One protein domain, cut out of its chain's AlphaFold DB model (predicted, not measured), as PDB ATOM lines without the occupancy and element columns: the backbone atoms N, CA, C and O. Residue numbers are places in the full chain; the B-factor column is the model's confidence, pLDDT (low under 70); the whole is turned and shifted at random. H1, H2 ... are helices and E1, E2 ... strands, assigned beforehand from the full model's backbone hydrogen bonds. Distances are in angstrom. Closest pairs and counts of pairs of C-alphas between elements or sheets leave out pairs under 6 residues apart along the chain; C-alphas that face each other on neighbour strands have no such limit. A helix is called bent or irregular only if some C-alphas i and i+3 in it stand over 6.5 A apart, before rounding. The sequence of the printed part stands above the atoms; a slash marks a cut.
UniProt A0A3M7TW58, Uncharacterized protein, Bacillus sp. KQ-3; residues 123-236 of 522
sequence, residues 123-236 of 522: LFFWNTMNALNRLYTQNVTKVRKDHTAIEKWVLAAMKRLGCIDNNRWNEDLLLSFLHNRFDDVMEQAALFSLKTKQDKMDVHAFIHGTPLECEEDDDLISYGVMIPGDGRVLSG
ATOM      1  N   LEU A 123     167.448 173.663 224.178       91.06
ATOM      2  CA  LEU A 123     167.262 174.283 225.486       91.06
ATOM      3  C   LEU A 123     166.293 175.463 225.455       91.06
ATOM      4  O   LEU A 123     165.310 175.461 226.197       91.06
ATOM      5  N   PHE A 124     166.504 176.437 224.569       93.69
ATOM      6  CA  PHE A 124     165.600 177.585 224.487       93.69
ATOM      7  C   PHE A 124     164.230 177.207 223.935       93.69
ATOM      8  O   PHE A 124     163.216 177.716 224.419       93.69
ATOM      9  N   PHE A 125     164.184 176.278 222.976       94.19
ATOM     10  CA  PHE A 125     162.934 175.743 222.442       94.19
ATOM     11  C   PHE A 125     162.084 175.107 223.546       94.19
ATOM     12  O   PHE A 125     160.934 175.497 223.756       94.19
ATOM     13  N   TRP A 126     162.657 174.171 224.301       94.31
ATOM     14  CA  TRP A 126     161.955 173.431 225.343       94.31
ATOM     15  C   TRP A 126     161.616 174.300 226.548       94.31
ATOM     16  O   TRP A 126     160.512 174.187 227.081       94.31
ATOM     17  N   ASN A 127     162.491 175.232 226.934       94.88
ATOM     18  CA  ASN A 127     162.176 176.226 227.960       94.88
ATOM     19  C   ASN A 127     161.001 177.120 227.541       94.88
ATOM     20  O   ASN A 127     160.100 177.369 228.345       94.88
ATOM     21  N   THR A 128     160.972 177.558 226.279       95.94
ATOM     22  CA  THR A 128     159.873 178.357 225.719       95.94
ATOM     23  C   THR A 128     158.570 177.562 225.683       95.94
ATOM     24  O   THR A 128     157.541 178.055 226.148       95.94
ATOM     25  N   MET A 129     158.610 176.318 225.197       95.75
ATOM     26  CA  MET A 129     157.449 175.428 225.130       95.75
ATOM     27  C   MET A 129     156.884 175.115 226.525       95.75
ATOM     28  O   MET A 129     155.678 175.212 226.751       95.75
ATOM     29  N   ASN A 130     157.756 174.812 227.489       94.94
ATOM     30  CA  ASN A 130     157.371 174.556 228.875       94.94
ATOM     31  C   ASN A 130     156.725 175.786 229.526       94.94
ATOM     32  O   ASN A 130     155.658 175.692 230.134       94.94
ATOM     33  N   ALA A 131     157.356 176.956 229.373       95.88
ATOM     34  CA  ALA A 131     156.826 178.211 229.891       95.88
ATOM     35  C   ALA A 131     155.451 178.521 229.284       95.88
ATOM     36  O   ALA A 131     154.523 178.860 230.016       95.88
ATOM     37  N   LEU A 132     155.291 178.341 227.969       96.69
ATOM     38  CA  LEU A 132     154.011 178.522 227.289       96.69
ATOM     39  C   LEU A 132     152.934 177.581 227.851       96.69
ATOM     40  O   LEU A 132     151.844 178.045 228.185       96.69
ATOM     41  N   ASN A 133     153.253 176.292 228.030       93.94
ATOM     42  CA  ASN A 133     152.307 175.292 228.535       93.94
ATOM     43  C   ASN A 133     151.839 175.616 229.954       93.94
ATOM     44  O   ASN A 133     150.643 175.597 230.250       93.94
ATOM     45  N   ARG A 134     152.778 175.994 230.826       93.12
ATOM     46  CA  ARG A 134     152.474 176.401 232.199       93.12
ATOM     47  C   ARG A 134     151.611 177.658 232.248       93.12
ATOM     48  O   ARG A 134     150.607 177.671 232.959       93.12
ATOM     49  N   LEU A 135     151.977 178.695 231.491       95.44
ATOM     50  CA  LEU A 135     151.236 179.957 231.454       95.44
ATOM     51  C   LEU A 135     149.805 179.758 230.943       95.44
ATOM     52  O   LEU A 135     148.874 180.321 231.518       95.44
ATOM     53  N   TYR A 136     149.622 178.945 229.902       93.94
ATOM     54  CA  TYR A 136     148.304 178.640 229.353       93.94
ATOM     55  C   TYR A 136     147.449 177.824 230.326       93.94
ATOM     56  O   TYR A 136     146.348 178.242 230.677       93.94
ATOM     57  N   THR A 137     147.983 176.710 230.838       89.62
ATOM     58  CA  THR A 137     147.260 175.798 231.743       89.62
ATOM     59  C   THR A 137     146.827 176.495 233.035       89.62
ATOM     60  O   THR A 137     145.752 176.237 233.567       89.62
ATOM     61  N   GLN A 138     147.635 177.435 233.531       91.25
ATOM     62  CA  GLN A 138     147.317 178.238 234.715       91.25
ATOM     63  C   GLN A 138     146.500 179.506 234.395       91.25
ATOM     64  O   GLN A 138     146.253 180.318 235.290       91.25
ATOM     65  N   ASN A 139     146.100 179.701 233.133       93.19
ATOM     66  CA  ASN A 139     145.396 180.879 232.625       93.19
ATOM     67  C   ASN A 139     146.073 182.206 233.033       93.19
ATOM     68  O   ASN A 139     145.443 183.187 233.443       93.19
ATOM     69  N   VAL A 140     147.403 182.229 232.969       94.81
ATOM     70  CA  VAL A 140     148.223 183.370 233.365       94.81
ATOM     71  C   VAL A 140     148.302 184.360 232.215       94.81
ATOM     72  O   VAL A 140     148.887 184.089 231.173       94.81
ATOM     73  N   THR A 141     147.762 185.558 232.434       94.56
ATOM     74  CA  THR A 141     147.742 186.631 231.423       94.56
ATOM     75  C   THR A 141     148.457 187.907 231.876       94.56
ATOM     76  O   THR A 141     148.559 188.884 231.131       94.56
ATOM     77  N   LYS A 142     149.011 187.930 233.095       92.81
ATOM     78  CA  LYS A 142     149.736 189.079 233.666       92.81
ATOM     79  C   LYS A 142     151.051 188.638 234.294       92.81
ATOM     80  O   LYS A 142     151.117 187.579 234.907       92.81
ATOM     81  N   VAL A 143     152.082 189.471 234.148       91.38
ATOM     82  CA  VAL A 143     153.397 189.230 234.755       91.38
ATOM     83  C   VAL A 143     153.267 189.304 236.275       91.38
ATOM     84  O   VAL A 143     152.706 190.268 236.797       91.38
ATOM     85  N   ARG A 144     153.811 188.307 236.974       90.94
ATOM     86  CA  ARG A 144     153.945 188.287 238.433       90.94
ATOM     87  C   ARG A 144     155.424 188.269 238.829       90.94
ATOM     88  O   ARG A 144     156.302 188.064 237.987       90.94
ATOM     89  N   LYS A 145     155.711 188.556 240.103       88.75
ATOM     90  CA  LYS A 145     157.091 188.659 240.614       88.75
ATOM     91  C   LYS A 145     157.802 187.304 240.634       88.75
ATOM     92  O   LYS A 145     158.979 187.252 240.297       88.75
ATOM     93  N   ASP A 146     157.061 186.262 240.986       91.81
ATOM     94  CA  ASP A 146     157.466 184.860 241.107       91.81
ATOM     95  C   ASP A 146     157.677 184.151 239.764       91.81
ATOM     96  O   ASP A 146     158.249 183.066 239.738       91.81
ATOM     97  N   HIS A 147     157.272 184.759 238.644       93.69
ATOM     98  CA  HIS A 147     157.561 184.197 237.328       93.69
ATOM     99  C   HIS A 147     159.063 184.234 237.021       93.69
ATOM    100  O   HIS A 147     159.747 185.246 237.241       93.69
ATOM    101  N   THR A 148     159.539 183.151 236.419       94.69
ATOM    102  CA  THR A 148     160.877 183.023 235.831       94.69
ATOM    103  C   THR A 148     161.092 184.042 234.705       94.69
ATOM    104  O   THR A 148     160.144 184.655 234.199       94.69
ATOM    105  N   ALA A 149     162.348 184.264 234.303       94.75
ATOM    106  CA  ALA A 149     162.651 185.196 233.214       94.75
ATOM    107  C   ALA A 149     162.032 184.726 231.886       94.75
ATOM    108  O   ALA A 149     161.357 185.511 231.217       94.75
ATOM    109  N   ILE A 150     162.146 183.430 231.573       95.69
ATOM    110  CA  ILE A 150     161.549 182.834 230.371       95.69
ATOM    111  C   ILE A 150     160.024 182.988 230.334       95.69
ATOM    112  O   ILE A 150     159.482 183.405 229.315       95.69
ATOM    113  N   GLU A 151     159.315 182.775 231.449       96.56
ATOM    114  CA  GLU A 151     157.861 182.998 231.518       96.56
ATOM    115  C   GLU A 151     157.498 184.462 231.245       96.56
ATOM    116  O   GLU A 151     156.509 184.746 230.570       96.56
ATOM    117  N   LYS A 152     158.302 185.416 231.729       96.25
ATOM    118  CA  LYS A 152     158.093 186.846 231.451       96.25
ATOM    119  C   LYS A 152     158.277 187.158 229.964       96.25
ATOM    120  O   LYS A 152     157.464 187.902 229.412       96.25
ATOM    121  N   TRP A 153     159.295 186.587 229.319       96.38
ATOM    122  CA  TRP A 153     159.560 186.779 227.889       96.38
ATOM    123  C   TRP A 153     158.474 186.153 227.014       96.38
ATOM    124  O   TRP A 153     157.934 186.832 226.141       96.38
ATOM    125  N   VAL A 154     158.087 184.906 227.294       97.19
ATOM    126  CA  VAL A 154     157.021 184.203 226.565       97.19
ATOM    127  C   VAL A 154     155.682 184.911 226.737       97.19
ATOM    128  O   VAL A 154     154.981 185.147 225.757       97.19
ATOM    129  N   LEU A 155     155.340 185.345 227.954       96.44
ATOM    130  CA  LEU A 155     154.100 186.084 228.189       96.44
ATOM    131  C   LEU A 155     154.070 187.419 227.425       96.44
ATOM    132  O   LEU A 155     153.026 187.813 226.902       96.44
ATOM    133  N   ALA A 156     155.203 188.122 227.350       94.94
ATOM    134  CA  ALA A 156     155.321 189.349 226.569       94.94
ATOM    135  C   ALA A 156     155.210 189.079 225.057       94.94
ATOM    136  O   ALA A 156     154.513 189.823 224.363       94.94
ATOM    137  N   ALA A 157     155.815 187.992 224.569       95.06
ATOM    138  CA  ALA A 157     155.691 187.538 223.185       95.06
ATOM    139  C   ALA A 157     154.234 187.215 222.821       95.06
ATOM    140  O   ALA A 157     153.726 187.736 221.833       95.06
ATOM    141  N   MET A 158     153.521 186.451 223.655       95.88
ATOM    142  CA  MET A 158     152.113 186.099 223.424       95.88
ATOM    143  C   MET A 158     151.195 187.322 223.361       95.88
ATOM    144  O   MET A 158     150.308 187.386 222.514       95.88
ATOM    145  N   LYS A 159     151.426 188.326 224.216       93.50
ATOM    146  CA  LYS A 159     150.694 189.601 224.150       93.50
ATOM    147  C   LYS A 159     150.996 190.370 222.875       93.50
ATOM    148  O   LYS A 159     150.089 190.900 222.246       93.50
ATOM    149  N   ARG A 160     152.273 190.439 222.492       90.81
ATOM    150  CA  ARG A 160     152.713 191.143 221.284       90.81
ATOM    151  C   ARG A 160     152.134 190.510 220.020       90.81
ATOM    152  O   ARG A 160     151.756 191.234 219.109       90.81
ATOM    153  N   LEU A 161     152.037 189.185 219.988       90.81
ATOM    154  CA  LEU A 161     151.486 188.420 218.869       90.81
ATOM    155  C   LEU A 161     149.948 188.366 218.853       90.81
ATOM    156  O   LEU A 161     149.382 187.836 217.904       90.81
ATOM    157  N   GLY A 162     149.273 188.920 219.866       90.50
ATOM    158  CA  GLY A 162     147.810 188.940 219.955       90.50
ATOM    159  C   GLY A 162     147.179 187.653 220.499       90.50
ATOM    160  O   GLY A 162     145.967 187.609 220.674       90.50
ATOM    161  N   CYS A 163     147.971 186.628 220.838       93.06
ATOM    162  CA  CYS A 163     147.476 185.395 221.468       93.06
ATOM    163  C   CYS A 163     146.885 185.647 222.864       93.06
ATOM    164  O   CYS A 163     146.113 184.834 223.367       93.06
ATOM    165  N   ILE A 164     147.259 186.762 223.502       94.06
ATOM    166  CA  ILE A 164     146.625 187.255 224.723       94.06
ATOM    167  C   ILE A 164     146.109 188.663 224.463       94.06
ATOM    168  O   ILE A 164     146.893 189.613 224.431       94.06
ATOM    169  N   ASP A 165     144.792 188.797 224.370       89.44
ATOM    170  CA  ASP A 165     144.110 190.081 224.252       89.44
ATOM    171  C   ASP A 165     143.116 190.261 225.403       89.44
ATOM    172  O   ASP A 165     142.513 189.306 225.892       89.44
ATOM    173  N   ASN A 166     142.984 191.489 225.907       89.00
ATOM    174  CA  ASN A 166     142.078 191.822 227.009       89.00
ATOM    175  C   ASN A 166     142.205 190.891 228.243       89.00
ATOM    176  O   ASN A 166     141.236 190.625 228.954       89.00
ATOM    177  N   ASN A 167     143.430 190.428 228.534       90.31
ATOM    178  CA  ASN A 167     143.758 189.449 229.585       90.31
ATOM    179  C   ASN A 167     143.070 188.080 229.427       90.31
ATOM    180  O   ASN A 167     142.822 187.408 230.430       90.31
ATOM    181  N   ARG A 168     142.785 187.662 228.194       93.62
ATOM    182  CA  ARG A 168     142.269 186.336 227.848       93.62
ATOM    183  C   ARG A 168     143.138 185.711 226.767       93.62
ATOM    184  O   ARG A 168     143.662 186.422 225.914       93.62
ATOM    185  N   TRP A 169     143.286 184.396 226.822       94.56
ATOM    186  CA  TRP A 169     143.917 183.641 225.747       94.56
ATOM    187  C   TRP A 169     142.958 183.527 224.561       94.56
ATOM    188  O   TRP A 169     141.786 183.202 224.745       94.56
ATOM    189  N   ASN A 170     143.462 183.798 223.360       93.44
ATOM    190  CA  ASN A 170     142.827 183.421 222.106       93.44
ATOM    191  C   ASN A 170     143.406 182.056 221.698       93.44
ATOM    192  O   ASN A 170     144.531 181.984 221.202       93.44
ATOM    193  N   GLU A 171     142.670 180.982 221.997       91.50
ATOM    194  CA  GLU A 171     143.119 179.603 221.768       91.50
ATOM    195  C   GLU A 171     143.297 179.300 220.275       91.50
ATOM    196  O   GLU A 171     144.323 178.738 219.900       91.50
ATOM    197  N   ASP A 172     142.383 179.756 219.416       90.56
ATOM    198  CA  ASP A 172     142.465 179.544 217.964       90.56
ATOM    199  C   ASP A 172     143.734 180.174 217.380       90.56
ATOM    200  O   ASP A 172     144.484 179.544 216.624       90.56
ATOM    201  N   LEU A 173     144.035 181.409 217.798       90.44
ATOM    202  CA  LEU A 173     145.250 182.094 217.379       90.44
ATOM    203  C   LEU A 173     146.500 181.406 217.939       90.44
ATOM    204  O   LEU A 173     147.465 181.206 217.202       90.44
ATOM    205  N   LEU A 174     146.487 180.998 219.211       93.75
ATOM    206  CA  LEU A 174     147.593 180.254 219.817       93.75
ATOM    207  C   LEU A 174     147.883 178.953 219.055       93.75
ATOM    208  O   LEU A 174     149.040 178.693 218.725       93.75
ATOM    209  N   LEU A 175     146.854 178.164 218.738       91.81
ATOM    210  CA  LEU A 175     146.985 176.926 217.970       91.81
ATOM    211  C   LEU A 175     147.525 177.197 216.562       91.81
ATOM    212  O   LEU A 175     148.429 176.497 216.105       91.81
ATOM    213  N   SER A 176     147.053 178.257 215.900       90.12
ATOM    214  CA  SER A 176     147.588 178.690 214.604       90.12
ATOM    215  C   SER A 176     149.087 179.012 214.679       90.12
ATOM    216  O   SER A 176     149.862 178.576 213.819       90.12
ATOM    217  N   PHE A 177     149.525 179.706 215.737       92.44
ATOM    218  CA  PHE A 177     150.943 179.969 215.973       92.44
ATOM    219  C   PHE A 177     151.729 178.690 216.257       92.44
ATOM    220  O   PHE A 177     152.775 178.494 215.650       92.44
ATOM    221  N   LEU A 178     151.236 177.796 217.112       93.12
ATOM    222  CA  LEU A 178     151.905 176.529 217.417       93.12
ATOM    223  C   LEU A 178     152.109 175.657 216.170       93.12
ATOM    224  O   LEU A 178     153.165 175.052 216.017       93.12
ATOM    225  N   HIS A 179     151.132 175.621 215.263       89.50
ATOM    226  CA  HIS A 179     151.221 174.799 214.059       89.50
ATOM    227  C   HIS A 179     152.096 175.400 212.966       89.50
ATOM    228  O   HIS A 179     152.844 174.669 212.328       89.50
ATOM    229  N   ASN A 180     151.988 176.710 212.734       87.50
ATOM    230  CA  ASN A 180     152.494 177.314 211.499       87.50
ATOM    231  C   ASN A 180     153.526 178.423 211.723       87.50
ATOM    232  O   ASN A 180     154.168 178.866 210.769       87.50
ATOM    233  N   ARG A 181     153.630 178.952 212.949       90.31
ATOM    234  CA  ARG A 181     154.374 180.188 213.239       90.31
ATOM    235  C   ARG A 181     155.082 180.162 214.593       90.31
ATOM    236  O   ARG A 181     155.292 181.209 215.203       90.31
ATOM    237  N   PHE A 182     155.452 178.990 215.102       92.88
ATOM    238  CA  PHE A 182     156.105 178.907 216.410       92.88
ATOM    239  C   PHE A 182     157.503 179.543 216.377       92.88
ATOM    240  O   PHE A 182     157.986 180.072 217.375       92.88
ATOM    241  N   ASP A 183     158.115 179.602 215.195       91.12
ATOM    242  CA  ASP A 183     159.327 180.374 214.938       91.12
ATOM    243  C   ASP A 183     159.150 181.876 215.231       91.12
ATOM    244  O   ASP A 183     160.076 182.528 215.709       91.12
ATOM    245  N   ASP A 184     157.956 182.431 215.005       91.56
ATOM    246  CA  ASP A 184     157.632 183.816 215.359       91.56
ATOM    247  C   ASP A 184     157.523 184.003 216.881       91.56
ATOM    248  O   ASP A 184     157.921 185.044 217.406       91.56
ATOM    249  N   VAL A 185     157.024 182.989 217.599       93.88
ATOM    250  CA  VAL A 185     156.973 182.972 219.071       93.88
ATOM    251  C   VAL A 185     158.380 182.989 219.654       93.88
ATOM    252  O   VAL A 185     158.688 183.834 220.497       93.88
ATOM    253  N   MET A 186     159.234 182.091 219.164       93.56
ATOM    254  CA  MET A 186     160.636 181.975 219.557       93.56
ATOM    255  C   MET A 186     161.414 183.264 219.272       93.56
ATOM    256  O   MET A 186     162.095 183.779 220.158       93.56
ATOM    257  N   GLU A 187     161.263 183.842 218.073       92.62
ATOM    258  CA  GLU A 187     161.897 185.120 217.721       92.62
ATOM    259  C   GLU A 187     161.449 186.249 218.655       92.62
ATOM    260  O   GLU A 187     162.287 187.010 219.136       92.62
ATOM    261  N   GLN A 188     160.148 186.373 218.943       93.44
ATOM    262  CA  GLN A 188     159.665 187.413 219.854       93.44
ATOM    263  C   GLN A 188     160.173 187.198 221.282       93.44
ATOM    264  O   GLN A 188     160.633 188.155 221.904       93.44
ATOM    265  N   ALA A 189     160.152 185.967 221.797       94.62
ATOM    266  CA  ALA A 189     160.686 185.659 223.123       94.62
ATOM    267  C   ALA A 189     162.181 186.014 223.228       94.62
ATOM    268  O   ALA A 189     162.588 186.654 224.199       94.62
ATOM    269  N   ALA A 190     162.974 185.694 222.201       92.81
ATOM    270  CA  ALA A 190     164.388 186.055 222.127       92.81
ATOM    271  C   ALA A 190     164.615 187.573 222.014       92.81
ATOM    272  O   ALA A 190     165.508 188.128 222.647       92.81
ATOM    273  N   LEU A 191     163.775 188.292 221.262       92.38
ATOM    274  CA  LEU A 191     163.832 189.756 221.228       92.38
ATOM    275  C   LEU A 191     163.577 190.353 222.617       92.38
ATOM    276  O   LEU A 191     164.259 191.295 223.012       92.38
ATOM    277  N   PHE A 192     162.620 189.810 223.379       92.75
ATOM    278  CA  PHE A 192     162.356 190.258 224.748       92.75
ATOM    279  C   PHE A 192     163.489 189.928 225.724       92.75
ATOM    280  O   PHE A 192     163.734 190.741 226.617       92.75
ATOM    281  N   SER A 193     164.186 188.802 225.558       92.38
ATOM    282  CA  SER A 193     165.345 188.464 226.394       92.38
ATOM    283  C   SER A 193     166.553 189.359 226.102       92.38
ATOM    284  O   SER A 193     167.254 189.765 227.023       92.38
ATOM    285  N   LEU A 194     166.739 189.756 224.840       89.56
ATOM    286  CA  LEU A 194     167.873 190.565 224.379       89.56
ATOM    287  C   LEU A 194     167.629 192.084 224.439       89.56
ATOM    288  O   LEU A 194     168.535 192.868 224.145       89.56
ATOM    289  N   LYS A 195     166.430 192.536 224.841       80.69
ATOM    290  CA  LYS A 195     166.043 193.964 224.874       80.69
ATOM    291  C   LYS A 195     166.995 194.854 225.671       80.69
ATOM    292  O   LYS A 195     167.232 195.988 225.278       80.69
ATOM    293  N   THR A 196     167.573 194.348 226.756       66.06
ATOM    294  CA  THR A 196     168.536 195.093 227.588       66.06
ATOM    295  C   THR A 196     169.889 195.308 226.909       66.06
ATOM    296  O   THR A 196     170.664 196.143 227.368       66.06
ATOM    297  N   LYS A 197     170.181 194.591 225.814       65.88
ATOM    298  CA  LYS A 197     171.448 194.682 225.073       65.88
ATOM    299  C   LYS A 197     171.299 195.261 223.658       65.88
ATOM    300  O   LYS A 197     172.283 195.305 222.923       65.88
ATOM    301  N   GLN A 198     170.109 195.759 223.292       61.75
ATOM    302  CA  GLN A 198     169.800 196.306 221.959       61.75
ATOM    303  C   GLN A 198     170.745 197.426 221.502       61.75
ATOM    304  O   GLN A 198     171.051 197.513 220.317       61.75
ATOM    305  N   ASP A 199     171.269 198.233 222.425       61.81
ATOM    306  CA  ASP A 199     172.162 199.348 222.086       61.81
ATOM    307  C   ASP A 199     173.556 198.897 221.605       61.81
ATOM    308  O   ASP A 199     174.329 199.712 221.104       61.81
ATOM    309  N   LYS A 200     173.897 197.606 221.752       60.19
ATOM    310  CA  LYS A 200     175.239 197.063 221.475       60.19
ATOM    311  C   LYS A 200     175.284 195.992 220.377       60.19
ATOM    312  O   LYS A 200     176.381 195.590 220.004       60.19
ATOM    313  N   MET A 201     174.145 195.523 219.853       76.56
ATOM    314  CA  MET A 201     174.112 194.422 218.875       76.56
ATOM    315  C   MET A 201     172.953 194.518 217.873       76.56
ATOM    316  O   MET A 201     171.867 194.996 218.199       76.56
ATOM    317  N   ASP A 202     173.148 193.994 216.656       85.12
ATOM    318  CA  ASP A 202     172.041 193.757 215.718       85.12
ATOM    319  C   ASP A 202     171.302 192.468 216.123       85.12
ATOM    320  O   ASP A 202     171.606 191.369 215.658       85.12
ATOM    321  N   VAL A 203     170.352 192.613 217.053       87.56
ATOM    322  CA  VAL A 203     169.615 191.496 217.674       87.56
ATOM    323  C   VAL A 203     168.916 190.612 216.635       87.56
ATOM    324  O   VAL A 203     168.903 189.391 216.773       87.56
ATOM    325  N   HIS A 204     168.362 191.201 215.570       88.06
ATOM    326  CA  HIS A 204     167.718 190.416 214.516       88.06
ATOM    327  C   HIS A 204     168.737 189.586 213.741       88.06
ATOM    328  O   HIS A 204     168.472 188.421 213.463       88.06
ATOM    329  N   ALA A 205     169.904 190.142 213.410       86.81
ATOM    330  CA  ALA A 205     170.942 189.363 212.746       86.81
ATOM    331  C   ALA A 205     171.418 188.192 213.623       86.81
ATOM    332  O   ALA A 205     171.585 187.082 213.114       86.81
ATOM    333  N   PHE A 206     171.558 188.415 214.935       87.75
ATOM    334  CA  PHE A 206     171.953 187.386 215.899       87.75
ATOM    335  C   PHE A 206     170.947 186.237 215.998       87.75
ATOM    336  O   PHE A 206     171.321 185.085 215.800       87.75
ATOM    337  N   ILE A 207     169.661 186.543 216.216       88.44
ATOM    338  CA  ILE A 207     168.585 185.534 216.296       88.44
ATOM    339  C   ILE A 207     168.530 184.665 215.029       88.44
ATOM    340  O   ILE A 207     168.175 183.491 215.084       88.44
ATOM    341  N   HIS A 208     168.900 185.238 213.881       87.50
ATOM    342  CA  HIS A 208     168.923 184.555 212.587       87.50
ATOM    343  C   HIS A 208     170.291 183.942 212.241       87.50
ATOM    344  O   HIS A 208     170.561 183.639 211.078       87.50
ATOM    345  N   GLY A 209     171.145 183.725 213.242       82.81
ATOM    346  CA  GLY A 209     172.354 182.907 213.131       82.81
ATOM    347  C   GLY A 209     173.646 183.668 212.831       82.81
ATOM    348  O   GLY A 209     174.654 183.028 212.544       82.81
ATOM    349  N   THR A 210     173.649 185.003 212.892       86.06
ATOM    350  CA  THR A 210     174.900 185.780 212.816       86.06
ATOM    351  C   THR A 210     175.627 185.687 214.160       86.06
ATOM    352  O   THR A 210     175.068 186.148 215.155       86.06
ATOM    353  N   PRO A 211     176.846 185.123 214.233       85.94
ATOM    354  CA  PRO A 211     177.609 185.073 215.477       85.94
ATOM    355  C   PRO A 211     177.926 186.478 215.995       85.94
ATOM    356  O   PRO A 211     178.112 187.405 215.203       85.94
ATOM    357  N   LEU A 212     178.034 186.631 217.313       84.31
ATOM    358  CA  LEU A 212     178.444 187.886 217.941       84.31
ATOM    359  C   LEU A 212     179.749 187.724 218.715       84.31
ATOM    360  O   LEU A 212     179.955 186.748 219.430       84.31
ATOM    361  N   GLU A 213     180.598 188.739 218.611       83.75
ATOM    362  CA  GLU A 213     181.748 188.942 219.489       83.75
ATOM    363  C   GLU A 213     181.276 189.809 220.664       83.75
ATOM    364  O   GLU A 213     181.371 191.037 220.640       83.75
ATOM    365  N   CYS A 214     180.652 189.181 221.661       80.12
ATOM    366  CA  CYS A 214     180.173 189.854 222.864       80.12
ATOM    367  C   CYS A 214     180.491 189.048 224.122       80.12
ATOM    368  O   CYS A 214     180.742 187.849 224.050       80.12
ATOM    369  N   GLU A 215     180.452 189.719 225.276       83.69
ATOM    370  CA  GLU A 215     180.532 189.045 226.571       83.69
ATOM    371  C   GLU A 215     179.369 188.063 226.728       83.69
ATOM    372  O   GLU A 215     178.210 188.392 226.441       83.69
ATOM    373  N   GLU A 216     179.717 186.867 227.192       86.31
ATOM    374  CA  GLU A 216     178.778 185.834 227.602       86.31
ATOM    375  C   GLU A 216     177.879 186.345 228.735       86.31
ATOM    376  O   GLU A 216     178.261 187.195 229.543       86.31
ATOM    377  N   ASP A 217     176.645 185.857 228.753       89.25
ATOM    378  CA  ASP A 217     175.647 186.223 229.747       89.25
ATOM    379  C   ASP A 217     175.064 184.936 230.326       89.25
ATOM    380  O   ASP A 217     174.286 184.249 229.659       89.25
ATOM    381  N   ASP A 218     175.486 184.595 231.544       90.19
ATOM    382  CA  ASP A 218     175.161 183.323 232.199       90.19
ATOM    383  C   ASP A 218     173.650 183.083 232.286       90.19
ATOM    384  O   ASP A 218     173.186 181.954 232.101       90.19
ATOM    385  N   ASP A 219     172.859 184.142 232.497       90.44
ATOM    386  CA  ASP A 219     171.404 184.032 232.529       90.44
ATOM    387  C   ASP A 219     170.885 183.616 231.147       90.44
ATOM    388  O   ASP A 219     170.138 182.642 231.028       90.44
ATOM    389  N   LEU A 220     171.306 184.298 230.079       92.06
ATOM    390  CA  LEU A 220     170.884 183.967 228.712       92.06
ATOM    391  C   LEU A 220     171.377 182.588 228.255       92.06
ATOM    392  O   LEU A 220     170.644 181.905 227.534       92.06
ATOM    393  N   ILE A 221     172.563 182.164 228.692       91.12
ATOM    394  CA  ILE A 221     173.104 180.821 228.439       91.12
ATOM    395  C   ILE A 221     172.270 179.766 229.171       91.12
ATOM    396  O   ILE A 221     171.864 178.780 228.560       91.12
ATOM    397  N   SER A 222     171.917 179.995 230.440       91.44
ATOM    398  CA  SER A 222     171.123 179.047 231.236       91.44
ATOM    399  C   SER A 222     169.722 178.790 230.664       91.44
ATOM    400  O   SER A 222     169.183 177.690 230.791       91.44
ATOM    401  N   TYR A 223     169.135 179.781 229.982       92.19
ATOM    402  CA  TYR A 223     167.868 179.619 229.265       92.19
ATOM    403  C   TYR A 223     168.040 179.105 227.830       92.19
ATOM    404  O   TYR A 223     167.035 178.786 227.191       92.19
ATOM    405  N   GLY A 224     169.273 179.013 227.327       91.12
ATOM    406  CA  GLY A 224     169.612 178.579 225.973       91.12
ATOM    407  C   GLY A 224     169.479 179.658 224.897       91.12
ATOM    408  O   GLY A 224     169.522 179.335 223.720       91.12
ATOM    409  N   VAL A 225     169.276 180.933 225.251       91.88
ATOM    410  CA  VAL A 225     169.179 182.035 224.268       91.88
ATOM    411  C   VAL A 225     170.520 182.239 223.558       91.88
ATOM    412  O   VAL A 225     170.561 182.526 222.358       91.88
ATOM    413  N   MET A 226     171.606 182.104 224.318       90.75
ATOM    414  CA  MET A 226     172.990 182.209 223.871       90.75
ATOM    415  C   MET A 226     173.678 180.854 224.005       90.75
ATOM    416  O   MET A 226     173.477 180.155 224.994       90.75
ATOM    417  N   ILE A 227     174.510 180.508 223.027       88.69
ATOM    418  CA  ILE A 227     175.385 179.337 223.075       88.69
ATOM    419  C   ILE A 227     176.829 179.844 223.031       88.69
ATOM    420  O   ILE A 227     177.184 180.523 222.058       88.69
ATOM    421  N   PRO A 228     177.651 179.550 224.049       87.06
ATOM    422  CA  PRO A 228     179.067 179.884 224.017       87.06
ATOM    423  C   PRO A 228     179.783 179.052 222.944       87.06
ATOM    424  O   PRO A 228     179.465 177.881 222.724       87.06
ATOM    425  N   GLY A 229     180.740 179.665 222.259       80.69
ATOM    426  CA  GLY A 229     181.565 179.039 221.227       80.69
ATOM    427  C   GLY A 229     182.991 179.584 221.262       80.69
ATOM    428  O   GLY A 229     183.325 180.397 222.121       80.69
ATOM    429  N   ASP A 230     183.836 179.155 220.320       78.06
ATOM    430  CA  ASP A 230     185.268 179.495 220.264       78.06
ATOM    431  C   ASP A 230     185.517 181.001 220.011       78.06
ATOM    432  O   ASP A 230     185.825 181.437 218.901       78.06
ATOM    433  N   GLY A 231     185.357 181.824 221.052       80.00
ATOM    434  CA  GLY A 231     185.518 183.282 221.012       80.00
ATOM    435  C   GLY A 231     184.326 184.053 220.431       80.00
ATOM    436  O   GLY A 231     184.419 185.267 220.249       80.00
ATOM    437  N   ARG A 232     183.211 183.374 220.134       86.94
ATOM    438  CA  ARG A 232     181.966 183.970 219.618       86.94
ATOM    439  C   ARG A 232     180.759 183.330 220.287       86.94
ATOM    440  O   ARG A 232     180.777 182.146 220.601       86.94
ATOM    441  N   VAL A 233     179.684 184.098 220.416       87.56
ATOM    442  CA  VAL A 233     178.389 183.620 220.906       87.56
ATOM    443  C   VAL A 233     177.463 183.367 219.720       87.56
ATOM    444  O   VAL A 233     177.346 184.201 218.816       87.56
ATOM    445  N   LEU A 234     176.789 182.216 219.724       88.12
ATOM    446  CA  LEU A 234     175.753 181.855 218.755       88.12
ATOM    447  C   LEU A 234     174.362 182.012 219.374       88.12
ATOM    448  O   LEU A 234     174.193 181.948 220.592       88.12
ATOM    449  N   SER A 235     173.345 182.211 218.536       88.00
ATOM    450  CA  SER A 235     171.961 182.204 219.005       88.00
ATOM    451  C   SER A 235     171.464 180.776 219.176       88.00
ATOM    452  O   SER A 235     171.545 179.979 218.244       88.00
ATOM    453  N   GLY A 236     170.874 180.482 220.331       86.94
ATOM    454  CA  GLY A 236     170.214 179.206 220.589       86.94
ATOM    455  C   GLY A 236     168.741 179.158 220.186       86.94
ATOM    456  O   GLY A 236     167.986 178.332 220.683       86.94
TER     457      GLY A 236
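This is residues 123 to 236 of the 522 residues of an uncharacterized protein of Bacillus sp. KQ-3 (UniProt A0A3M7TW58). What does the model look like? Two lobes stand on either side of the kinked helix H4: on one side H2 crosses H4, H1 crosses H2 and H3 lies out at the edge, and on the other side the small strand hairpin E1 and E2 has the short helices H5 and H6 near it. What is it made of? The 114 printed residues, mostly helix by class, hold six named helices and then two strands, in the order H1 H2 H3 H4 H5 H6 E1 E2, with the sheet E1 - E2 antiparallel. How large is its outline? It is compact, with a radius of gyration of the C-alphas of 14.3 A and spans of 43 by 31 by 25 A.

Where is the sheet? E1 is residues 226 to 228 and E2 is residues 233 to 235, with C-alpha 235 at (171.961, 182.204, 219.005). Where are the longer helices? H4, residues 182 to 200, measures 26.9 A from first to last C-alpha; H1, residues 123 to 137, measures 21.0 A and begins with C-alpha 123 at (167.262, 174.283, 225.486). H2 is residues 149 to 160, 16.6 A, and H3 is residues 171 to 180, 14.1 A. Which helices are short? H5 is residues 203 to 207 and H6 is residues 218 to 222.

What joins the strands, and what is close to them? The hairpin E1 and E2 has N 227 and O 234 within hydrogen-bond range at 2.8 A, and N 234 and O 227 at 2.9 A. The closest C-alphas of H5 and E2, Ile 207 and Ser 235, are 5.5 A apart; those of H6 and E1, Leu 220 and Met 226, are 5.6 A apart. What does H4 touch? With residues 187 to 194 alone it touches H5, closest at C-alphas 187 and 207, 6.9 A. With residues 185 to 193 alone it touches H2, closest at C-alphas 153 and 189, 5.0 A, at a steep tilt of 69 degrees, only just short of about perpendicular, opposite ways. Where do H1 and H3 sit? H1 touches H2, closest at C-alphas 131 and 151, 5.2 A; H3 is close to but not clearly touching H4, closest at C-alphas 177 and 185, 7.4 A. Are the helix backbones complete? Every O i to N i+4 pair is within hydrogen-bond range in H1, H2, H3, H5 and H6, and 11 of 15 in H4.

How far does it reach? The two C-alphas farthest apart, Asn 166 and Asp 230, are 45.4 A apart. Is anything cut or uncertain? The printed part has no cut, the link from H1 to H2 is long with 11 residues, and residues 196 to 200 are under 70 in pLDDT. H4 has a kink of 68 degrees near residue 194 and is irregular, with C-alphas 196 and 199 being 7.8 A apart.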